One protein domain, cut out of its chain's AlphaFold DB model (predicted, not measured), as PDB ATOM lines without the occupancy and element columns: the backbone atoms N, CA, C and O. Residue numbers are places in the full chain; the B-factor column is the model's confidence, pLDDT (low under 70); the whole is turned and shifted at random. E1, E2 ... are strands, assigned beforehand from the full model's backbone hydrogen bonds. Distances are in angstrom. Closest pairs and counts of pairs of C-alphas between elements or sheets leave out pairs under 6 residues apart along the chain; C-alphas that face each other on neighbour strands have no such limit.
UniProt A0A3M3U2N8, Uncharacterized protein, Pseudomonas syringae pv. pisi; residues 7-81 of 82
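Overview. This is residues 7 to 81 of the 82 residues of an uncharacterized protein of Pseudomonas syringae pv. pisi (UniProt A0A3M3U2N8). A strongly twisted sheet wraps round into a small, irregular barrel: its ring passes from E7 through E4, E5, E6 and E1 to E8, and comes round at the sharp corner where E7 runs on into E8. E2 pairs along E7 and E3 along one part of E4, while residues 58 to 69 make a long link with no named element. The printed part has 75 residues and is all strand, E1 to E8 in order along the chain, in one branched sheet, antiparallel but for the parallel pair E1 and E6. It is compact, with a radius of gyration of the C-alphas of 11.2 A, and spans 32 by 23 by 22 A.

Along the chain. Find C-alpha 34 at (43.967, -50.860, 9.547); from there E4, residues 34 to 42, runs 20.9 A to C-alpha 42 and bends by 68 degrees at residue 39. E7, residues 70 to 75, is 16.1 A long; E2, residues 12 to 16, and E6, residues 53 to 57, are 12.6 A each. E3 is residues 24 to 27, 9.9 A, and E5 residues 47 to 50, 10.3 A. E1, residues 7 to 9, begins at C-alpha 7 (37.622, -52.745, -0.623) and is 6.0 A long. E8, residues 77 to 80, is 10.0 A long and ends at C-alpha 80 (42.797, -52.976, -4.595).

Arrangement. Start at E4, which has three neighbours. E3 and E5 lie on one side of it, beside residues 34 to 37 and 38 to 42, and E7 on the other side, beside 34 to 39. Look for N 26 and O 35 at 2.8 A in the hairpin E3 and E4, N 49 and O 39 at 2.8 A in the hairpin E4 and E5, and N 36 and O 73 at 2.8 A between E4 and E7. In the hairpin E5 and E6, N 55 and O 48 are 2.8 A apart. E3 E4 E5 E6 are a meander, each strand the antiparallel neighbour of the one before; E4 E5 E6 E7 are a Greek key, three strands a meander and the first the antiparallel neighbour of the fourth. Beyond E6, E1 is parallel at 44 degrees, with N 8 and O 56 at 2.8 A. On the other side of E1 is the edge strand E8, antiparallel, with N 7 and O 79 at 2.9 A. E7 runs on into E8 at 98 degrees. The edge strand E2 is antiparallel to E7, with N 15 and O 72 at 2.8 A. E2 and E5 are apart.

Size, cuts and confidence. The C-alphas of Asp 30 and Asp 64 are the two farthest apart, 33.1 A. The printed part has no cut. The link E6 to E7, 12 residues, is long. Mean pLDDT of the printed part is 95.1; no printed residue is under 70.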
ATOM      1  N   LEU A   7      38.526 -51.991  -1.489       96.56
ATOM      2  CA  LEU A   7      37.622 -52.745  -0.623       96.56
ATOM      3  C   LEU A   7      38.212 -52.879   0.782       96.56
ATOM      4  O   LEU A   7      39.292 -53.448   0.952       96.56
ATOM      5  N   ALA A   8      37.490 -52.401   1.791       97.38
ATOM      6  CA  ALA A   8      37.754 -52.720   3.186       97.38
ATOM      7  C   ALA A   8      37.052 -54.029   3.544       97.38
ATOM      8  O   ALA A   8      35.827 -54.097   3.557       97.38
ATOM      9  N   VAL A   9      37.848 -55.057   3.838       97.12
ATOM     10  CA  VAL A   9      37.356 -56.405   4.135       97.12
ATOM     11  C   VAL A   9      37.366 -56.657   5.639       97.12
ATOM     12  O   VAL A   9      38.336 -56.326   6.332       97.12
ATOM     13  N   SER A  10      36.322 -57.322   6.124       96.69
ATOM     14  CA  SER A  10      36.062 -57.641   7.523       96.69
ATOM     15  C   SER A  10      35.998 -56.379   8.378       96.69
ATOM     16  O   SER A  10      36.769 -56.235   9.338       96.69
ATOM     17  N   ILE A  11      35.119 -55.443   8.003       97.69
ATOM     18  CA  ILE A  11      34.946 -54.215   8.779       97.69
ATOM     19  C   ILE A  11      34.363 -54.501  10.169       97.69
ATOM     20  O   ILE A  11      33.484 -55.337  10.354       97.69
ATOM     21  N   THR A  12      34.880 -53.812  11.183       96.81
ATOM     22  CA  THR A  12      34.463 -53.966  12.584       96.81
ATOM     23  C   THR A  12      34.568 -52.643  13.336       96.81
ATOM     24  O   THR A  12      35.191 -51.686  12.871       96.81
ATOM     25  N   ASN A  13      33.979 -52.590  14.537       96.00
ATOM     26  CA  ASN A  13      34.085 -51.455  15.462       96.00
ATOM     27  C   ASN A  13      33.659 -50.108  14.854       96.00
ATOM     28  O   ASN A  13      34.247 -49.074  15.175       96.00
ATOM     29  N   VAL A  14      32.644 -50.124  13.983       97.50
ATOM     30  CA  VAL A  14      32.104 -48.913  13.360       97.50
ATOM     31  C   VAL A  14      31.537 -47.994  14.441       97.50
ATOM     32  O   VAL A  14      30.654 -48.382  15.205       97.50
ATOM     33  N   ALA A  15      32.052 -46.770  14.506       97.00
ATOM     34  CA  ALA A  15      31.648 -45.761  15.472       97.00
ATOM     35  C   ALA A  15      31.538 -44.390  14.803       97.00
ATOM     36  O   ALA A  15      32.444 -43.961  14.088       97.00
ATOM     37  N   LYS A  16      30.447 -43.675  15.076       97.06
ATOM     38  CA  LYS A  16      30.261 -42.292  14.635       97.06
ATOM     39  C   LYS A  16      31.177 -41.350  15.419       97.06
ATOM     40  O   LYS A  16      31.303 -41.462  16.638       97.06
ATOM     41  N   MET A  17      31.811 -40.419  14.715       96.88
ATOM     42  CA  MET A  17      32.798 -39.481  15.248       96.88
ATOM     43  C   MET A  17      32.312 -38.033  15.121       96.88
ATOM     44  O   MET A  17      31.334 -37.738  14.435       96.88
ATOM     45  N   ALA A  18      33.000 -37.110  15.797       94.06
ATOM     46  CA  ALA A  18      32.681 -35.690  15.714       94.06
ATOM     47  C   ALA A  18      32.841 -35.169  14.275       94.06
ATOM     48  O   ALA A  18      33.797 -35.520  13.573       94.06
ATOM     49  N   ALA A  19      31.925 -34.295  13.857       90.00
ATOM     50  CA  ALA A  19      32.011 -33.627  12.565       90.00
ATOM     51  C   ALA A  19      33.319 -32.823  12.446       90.00
ATOM     52  O   ALA A  19      33.784 -32.227  13.419       90.00
ATOM     53  N   GLY A  20      33.912 -32.814  11.249       86.56
ATOM     54  CA  GLY A  20      35.162 -32.097  10.969       86.56
ATOM     55  C   GLY A  20      36.435 -32.775  11.490       86.56
ATOM     56  O   GLY A  20      37.510 -32.184  11.395       86.56
ATOM     57  N   SER A  21      36.345 -33.998  12.028       93.25
ATOM     58  CA  SER A  21      37.532 -34.791  12.367       93.25
ATOM     59  C   SER A  21      38.391 -35.039  11.122       93.25
ATOM     60  O   SER A  21      37.864 -35.321  10.048       93.25
ATOM     61  N   GLN A  22      39.716 -34.950  11.256       94.94
ATOM     62  CA  GLN A  22      40.622 -35.116  10.120       94.94
ATOM     63  C   GLN A  22      40.701 -36.597   9.699       94.94
ATOM     64  O   GLN A  22      41.076 -37.425  10.533       94.94
ATOM     65  N   PRO A  23      40.392 -36.948   8.435       96.94
ATOM     66  CA  PRO A  23      40.446 -38.331   7.974       96.94
ATOM     67  C   PRO A  23      41.854 -38.931   8.056       96.94
ATOM     68  O   PRO A  23      42.847 -38.231   7.833       96.94
ATOM     69  N   TYR A  24      41.937 -40.239   8.308       96.94
ATOM     70  CA  TYR A  24      43.198 -40.980   8.306       96.94
ATOM     71  C   TYR A  24      43.009 -42.450   7.930       96.94
ATOM     72  O   TYR A  24      41.928 -43.018   8.071       96.94
ATOM     73  N   VAL A  25      44.110 -43.071   7.507       96.38
ATOM     74  CA  VAL A  25      44.268 -44.523   7.388       96.38
ATOM     75  C   VAL A  25      45.519 -44.887   8.179       96.38
ATOM     76  O   VAL A  25      46.614 -44.428   7.849       96.38
ATOM     77  N   LEU A  26      45.355 -45.661   9.247       96.25
ATOM     78  CA  LEU A  26      46.424 -46.031  10.164       96.25
ATOM     79  C   LEU A  26      46.576 -47.549  10.178       96.25
ATOM     80  O   LEU A  26      45.658 -48.271  10.553       96.25
ATOM     81  N   ARG A  27      47.756 -48.035   9.803       94.81
ATOM     82  CA  ARG A  27      48.121 -49.441   9.987       94.81
ATOM     83  C   ARG A  27      48.374 -49.706  11.473       94.81
ATOM     84  O   ARG A  27      49.138 -48.965  12.091       94.81
ATOM     85  N   ILE A  28      47.727 -50.724  12.036       91.69
ATOM     86  CA  ILE A  28      47.753 -50.987  13.487       91.69
ATOM     87  C   ILE A  28      48.967 -51.822  13.909       91.69
ATOM     88  O   ILE A  28      49.506 -51.613  14.995       91.69
ATOM     89  N   ASP A  29      49.421 -52.737  13.057       85.44
ATOM     90  CA  ASP A  29      50.560 -53.616  13.321       85.44
ATOM     91  C   ASP A  29      51.307 -53.998  12.030       85.44
ATOM     92  O   ASP A  29      50.994 -53.524  10.937       85.44
ATOM     93  N   ASP A  30      52.299 -54.888  12.135       87.75
ATOM     94  CA  ASP A  30      53.017 -55.443  10.977       87.75
ATOM     95  C   ASP A  30      52.164 -56.420  10.133       87.75
ATOM     96  O   ASP A  30      52.665 -57.023   9.179       87.75
ATOM     97  N   GLY A  31      50.867 -56.550  10.422       90.25
ATOM     98  CA  GLY A  31      49.877 -57.279   9.636       90.25
ATOM     99  C   GLY A  31      49.147 -56.395   8.620       90.25
ATOM    100  O   GLY A  31      49.669 -55.381   8.150       90.25
ATOM    101  N   PHE A  32      47.936 -56.817   8.244       90.75
ATOM    102  CA  PHE A  32      47.075 -56.147   7.255       90.75
ATOM    103  C   PHE A  32      45.989 -55.267   7.886       90.75
ATOM    104  O   PHE A  32      45.221 -54.626   7.166       90.75
ATOM    105  N   VAL A  33      45.923 -55.223   9.217       95.31
ATOM    106  CA  VAL A  33      44.857 -54.539   9.944       95.31
ATOM    107  C   VAL A  33      45.061 -53.030   9.893       95.31
ATOM    108  O   VAL A  33      46.147 -52.517  10.181       95.31
ATOM    109  N   HIS A  34      43.990 -52.318   9.558       96.88
ATOM    110  CA  HIS A  34      43.967 -50.860   9.547       96.88
ATOM    111  C   HIS A  34      42.817 -50.336  10.401       96.88
ATOM    112  O   HIS A  34      41.736 -50.922  10.428       96.88
ATOM    113  N   GLU A  35      43.047 -49.212  11.073       97.75
ATOM    114  CA  GLU A  35      41.992 -48.332  11.561       97.75
ATOM    115  C   GLU A  35      41.867 -47.136  10.622       97.75
ATOM    116  O   GLU A  35      42.861 -46.551  10.184       97.75
ATOM    117  N   ILE A  36      40.631 -46.789  10.299       98.12
ATOM    118  CA  ILE A  36      40.305 -45.779   9.308       98.12
ATOM    119  C   ILE A  36      39.295 -44.819   9.921       98.12
ATOM    120  O   ILE A  36      38.320 -45.238  10.547       98.12
ATOM    121  N   LEU A  37      39.532 -43.528   9.709       98.31
ATOM    122  CA  LEU A  37      38.568 -42.463   9.943       98.31
ATOM    123  C   LEU A  37      38.229 -41.823   8.604       98.31
ATOM    124  O   LEU A  37      39.110 -41.275   7.935       98.31
ATOM    125  N   ALA A  38      36.960 -41.892   8.225       98.06
ATOM    126  CA  ALA A  38      36.490 -41.496   6.906       98.06
ATOM    127  C   ALA A  38      35.115 -40.827   6.975       98.06
ATOM    128  O   ALA A  38      34.349 -41.053   7.912       98.06
ATOM    129  N   GLU A  39      34.810 -40.017   5.968       97.81
ATOM    130  CA  GLU A  39      33.479 -39.446   5.763       97.81
ATOM    131  C   GLU A  39      32.618 -40.414   4.949       97.81
ATOM    132  O   GLU A  39      33.068 -40.937   3.930       97.81
ATOM    133  N   VAL A  40      31.374 -40.642   5.361       97.81
ATOM    134  CA  VAL A  40      30.413 -41.448   4.600       97.81
ATOM    135  C   VAL A  40      29.901 -40.646   3.411       97.81
ATOM    136  O   VAL A  40      29.239 -39.627   3.585       97.81
ATOM    137  N   VAL A  41      30.138 -41.126   2.191       96.94
ATOM    138  CA  VAL A  41      29.673 -40.454   0.962       96.94
ATOM    139  C   VAL A  41      28.444 -41.122   0.348       96.94
ATOM    140  O   VAL A  41      27.681 -40.475  -0.366       96.94
ATOM    141  N   SER A  42      28.213 -42.407   0.633       96.50
ATOM    142  CA  SER A  42      26.989 -43.107   0.238       96.50
ATOM    143  C   SER A  42      26.703 -44.267   1.182       96.50
ATOM    144  O   SER A  42      27.481 -45.210   1.254       96.50
ATOM    145  N   VAL A  43      25.559 -44.220   1.868       96.56
ATOM    146  CA  VAL A  43      25.092 -45.339   2.704       96.56
ATOM    147  C   VAL A  43      24.621 -46.506   1.834       96.56
ATOM    148  O   VAL A  43      24.960 -47.645   2.112       96.56
ATOM    149  N   GLU A  44      23.894 -46.226   0.745       94.44
ATOM    150  CA  GLU A  44      23.364 -47.249  -0.173       94.44
ATOM    151  C   GLU A  44      24.469 -48.101  -0.807       94.44
ATOM    152  O   GLU A  44      24.300 -49.304  -0.983       94.44
ATOM    153  N   LYS A  45      25.601 -47.474  -1.145       93.31
ATOM    154  CA  LYS A  45      26.748 -48.146  -1.763       93.31
ATOM    155  C   LYS A  45      27.840 -48.526  -0.761       93.31
ATOM    156  O   LYS A  45      28.909 -48.932  -1.195       93.31
ATOM    157  N   SER A  46      27.618 -48.317   0.540       95.88
ATOM    158  CA  SER A  46      28.639 -48.506   1.579       95.88
ATOM    159  C   SER A  46      29.982 -47.834   1.239       95.88
ATOM    160  O   SER A  46      31.046 -48.429   1.380       95.88
ATOM    161  N   LEU A  47      29.944 -46.582   0.765       96.44
ATOM    162  CA  LEU A  47      31.136 -45.831   0.364       96.44
ATOM    163  C   LEU A  47      31.522 -44.783   1.400       96.44
ATOM    164  O   LEU A  47      30.699 -43.960   1.825       96.44
ATOM    165  N   VAL A  48      32.816 -44.744   1.699       97.62
ATOM    166  CA  VAL A  48      33.445 -43.726   2.540       97.62
ATOM    167  C   VAL A  48      34.669 -43.122   1.855       97.62
ATOM    168  O   VAL A  48      35.236 -43.702   0.927       97.62
ATOM    169  N   VAL A  49      35.091 -41.945   2.308       96.88
ATOM    170  CA  VAL A  49      36.282 -41.254   1.810       96.88
ATOM    171  C   VAL A  49      37.220 -40.909   2.961       96.88
ATOM    172  O   VAL A  49      36.861 -40.183   3.888       96.88
ATOM    173  N   ALA A  50      38.454 -41.406   2.872       95.94
ATOM    174  CA  ALA A  50      39.558 -41.030   3.748       95.94
ATOM    175  C   ALA A  50      40.561 -40.180   2.953       95.94
ATOM    176  O   ALA A  50      41.427 -40.691   2.237       95.94
ATOM    177  N   GLY A  51      40.423 -38.855   3.031       90.94
ATOM    178  CA  GLY A  51      41.242 -37.930   2.247       90.94
ATOM    179  C   GLY A  51      40.958 -38.050   0.745       90.94
ATOM    180  O   GLY A  51      39.922 -37.596   0.279       90.94
ATOM    181  N   GLN A  52      41.888 -38.632  -0.018       90.31
ATOM    182  CA  GLN A  52      41.758 -38.825  -1.476       90.31
ATOM    183  C   GLN A  52      41.420 -40.273  -1.874       90.31
ATOM    184  O   GLN A  52      41.423 -40.594  -3.062       90.31
ATOM    185  N   ILE A  53      41.195 -41.157  -0.900       92.06
ATOM    186  CA  ILE A  53      40.925 -42.577  -1.132       92.06
ATOM    187  C   ILE A  53      39.437 -42.822  -0.907       92.06
ATOM    188  O   ILE A  53      38.933 -42.580   0.191       92.06
ATOM    189  N   THR A  54      38.752 -43.312  -1.936       95.44
ATOM    190  CA  THR A  54      37.403 -43.867  -1.808       95.44
ATOM    191  C   THR A  54      37.510 -45.330  -1.403       95.44
ATOM    192  O   THR A  54      38.292 -46.081  -1.987       95.44
ATOM    193  N   ILE A  55      36.744 -45.716  -0.390       96.69
ATOM    194  CA  ILE A  55      36.763 -47.046   0.209       96.69
ATOM    195  C   ILE A  55      35.335 -47.589   0.184       96.69
ATOM    196  O   ILE A  55      34.409 -46.910   0.633       96.69
ATOM    197  N   GLU A  56      35.168 -48.795  -0.340       97.19
ATOM    198  CA  GLU A  56      33.941 -49.583  -0.245       97.19
ATOM    199  C   GLU A  56      34.024 -50.493   0.980       97.19
ATOM    200  O   GLU A  56      35.068 -51.098   1.237       97.19
ATOM    201  N   LEU A  57      32.953 -50.557   1.765       97.75
ATOM    202  CA  LEU A  57      32.873 -51.409   2.947       97.75
ATOM    203  C   LEU A  57      32.176 -52.724   2.591       97.75
ATOM    204  O   LEU A  57      31.145 -52.714   1.922       97.75
ATOM    205  N   ASP A  58      32.706 -53.842   3.084       96.31
ATOM    206  CA  ASP A  58      32.150 -55.176   2.831       96.31
ATOM    207  C   ASP A  58      30.932 -55.547   3.696       96.31
ATOM    208  O   ASP A  58      30.429 -56.666   3.603       96.31
ATOM    209  N   ASP A  59      30.443 -54.612   4.513       95.44
ATOM    210  CA  ASP A  59      29.259 -54.778   5.355       95.44
ATOM    211  C   ASP A  59      28.383 -53.512   5.349       95.44
ATOM    212  O   ASP A  59      28.776 -52.429   4.891       95.44
ATOM    213  N   VAL A  60      27.159 -53.655   5.846       91.38
ATOM    214  CA  VAL A  60      26.188 -52.568   5.963       91.38
ATOM    215  C   VAL A  60      26.526 -51.650   7.135       91.38
ATOM    216  O   VAL A  60      26.910 -52.083   8.222       91.38
ATOM    217  N   LEU A  61      26.336 -50.347   6.934       94.81
ATOM    218  CA  LEU A  61      26.484 -49.370   8.008       94.81
ATOM    219  C   LEU A  61      25.322 -49.474   9.019       94.81
ATOM    220  O   LEU A  61      24.177 -49.705   8.620       94.81
ATOM    221  N   PRO A  62      25.583 -49.250  10.322       93.12
ATOM    222  CA  PRO A  62      24.541 -49.052  11.326       93.12
ATOM    223  C   PRO A  62      23.504 -47.996  10.910       93.12
ATOM    224  O   PRO A  62      23.843 -46.971  10.325       93.12
ATOM    225  N   GLY A  63      22.229 -48.234  11.236       92.69
ATOM    226  CA  GLY A  63      21.104 -47.444  10.713       92.69
ATOM    227  C   GLY A  63      21.028 -45.979  11.167       92.69
ATOM    228  O   GLY A  63      20.218 -45.225  10.635       92.69
ATOM    229  N   ASP A  64      21.834 -45.560  12.142       94.31
ATOM    230  CA  ASP A  64      21.955 -44.171  12.603       94.31
ATOM    231  C   ASP A  64      23.077 -43.381  11.894       94.31
ATOM    232  O   ASP A  64      23.242 -42.176  12.133       94.31
ATOM    233  N   ILE A  65      23.822 -44.039  11.000       97.06
ATOM    234  CA  ILE A  65      24.873 -43.445  10.172       97.06
ATOM    235  C   ILE A  65      24.289 -42.974   8.839       97.06
ATOM    236  O   ILE A  65      23.602 -43.708   8.132       97.06
ATOM    237  N   ASN A  66      24.587 -41.728   8.488       97.06
ATOM    238  CA  ASN A  66      24.093 -41.038   7.305       97.06
ATOM    239  C   ASN A  66      25.257 -40.515   6.455       97.06
ATOM    240  O   ASN A  66      26.386 -40.377   6.924       97.06
ATOM    241  N   ALA A  67      24.975 -40.178   5.195       97.12
ATOM    242  CA  ALA A  67      25.943 -39.474   4.360       97.12
ATOM    243  C   ALA A  67      26.346 -38.131   5.005       97.12
ATOM    244  O   ALA A  67      25.496 -37.409   5.529       97.12
ATOM    245  N   GLY A  68      27.641 -37.816   4.963       96.62
ATOM    246  CA  GLY A  68      28.272 -36.680   5.639       96.62
ATOM    247  C   GLY A  68      28.741 -36.970   7.070       96.62
ATOM    248  O   GLY A  68      29.444 -36.146   7.657       96.62
ATOM    249  N   ASP A  69      28.390 -38.122   7.655       97.69
ATOM    250  CA  ASP A  69      28.913 -38.502   8.966       97.69
ATOM    251  C   ASP A  69      30.383 -38.926   8.877       97.69
ATOM    252  O   ASP A  69      30.791 -39.650   7.970       97.69
ATOM    253  N   MET A  70      31.169 -38.537   9.881       98.00
ATOM    254  CA  MET A  70      32.500 -39.099  10.099       98.00
ATOM    255  C   MET A  70      32.373 -40.408  10.870       98.00
ATOM    256  O   MET A  70      31.738 -40.437  11.928       98.00
ATOM    257  N   ILE A  71      33.016 -41.471  10.393       98.25
ATOM    258  CA  ILE A  71      33.031 -42.771  11.066       98.25
ATOM    259  C   ILE A  71      34.456 -43.279  11.259       98.25
ATOM    260  O   ILE A  71      35.300 -43.153  10.371       98.25
ATOM    261  N   ARG A  72      34.713 -43.876  12.424       98.06
ATOM    262  CA  ARG A  72      35.903 -44.681  12.697       98.06
ATOM    263  C   ARG A  72      35.532 -46.150  12.565       98.06
ATOM    264  O   ARG A  72      34.500 -46.556  13.094       98.06
ATOM    265  N   PHE A  73      36.368 -46.940  11.912       98.06
ATOM    266  CA  PHE A  73      36.215 -48.390  11.838       98.06
ATOM    267  C   PHE A  73      37.578 -49.067  11.701       98.06
ATOM    268  O   PHE A  73      38.577 -48.424  11.371       98.06
ATOM    269  N   SER A  74      37.622 -50.369  11.955       97.56
ATOM    270  CA  SER A  74      38.778 -51.211  11.648       97.56
ATOM    271  C   SER A  74      38.443 -52.159  10.502       97.56
ATOM    272  O   SER A  74      37.291 -52.565  10.373       97.56
ATOM    273  N   CYS A  75      39.430 -52.552   9.705       97.25
ATOM    274  CA  CYS A  75      39.288 -53.610   8.703       97.25
ATOM    275  C   CYS A  75      40.452 -54.599   8.792       97.25
ATOM    276  O   CYS A  75      41.567 -54.234   9.179       97.25
ATOM    277  N   GLY A  76      40.203 -55.850   8.408       96.75
ATOM    278  CA  GLY A  76      41.225 -56.895   8.376       96.75
ATOM    279  C   GLY A  76      42.245 -56.702   7.254       96.75
ATOM    280  O   GLY A  76      43.409 -57.059   7.429       96.75
ATOM    281  N   ARG A  77      41.819 -56.131   6.117       95.00
ATOM    282  CA  ARG A  77      42.684 -55.731   4.995       95.00
ATOM    283  C   ARG A  77      42.011 -54.692   4.097       95.00
ATOM    284  O   ARG A  77      40.789 -54.556   4.116       95.00
ATOM    285  N   LEU A  78      42.832 -54.011   3.303       94.69
ATOM    286  CA  LEU A  78      42.414 -53.157   2.195       94.69
ATOM    287  C   LEU A  78      42.880 -53.794   0.887       94.69
ATOM    288  O   LEU A  78      44.087 -53.938   0.679       94.69
ATOM    289  N   ASP A  79      41.936 -54.142   0.019       94.06
ATOM    290  CA  ASP A  79      42.220 -54.764  -1.270       94.06
ATOM    291  C   ASP A  79      42.020 -53.744  -2.399       94.06
ATOM    292  O   ASP A  79      41.015 -53.035  -2.458       94.06
ATOM    293  N   VAL A  80      42.986 -53.671  -3.317       90.38
ATOM    294  CA  VAL A  80      42.797 -52.976  -4.595       90.38
ATOM    295  C   VAL A  80      42.127 -53.963  -5.535       90.38
ATOM    296  O   VAL A  80      42.712 -54.995  -5.862       90.38
ATOM    297  N   ILE A  81      40.904 -53.654  -5.943       78.56
ATOM    298  CA  ILE A  81      40.170 -54.422  -6.945       78.56
ATOM    299  C   ILE A  81      40.410 -53.751  -8.305       78.56
ATOM    300  O   ILE A  81      40.423 -52.525  -8.375       78.56
TER     301      ILE A  81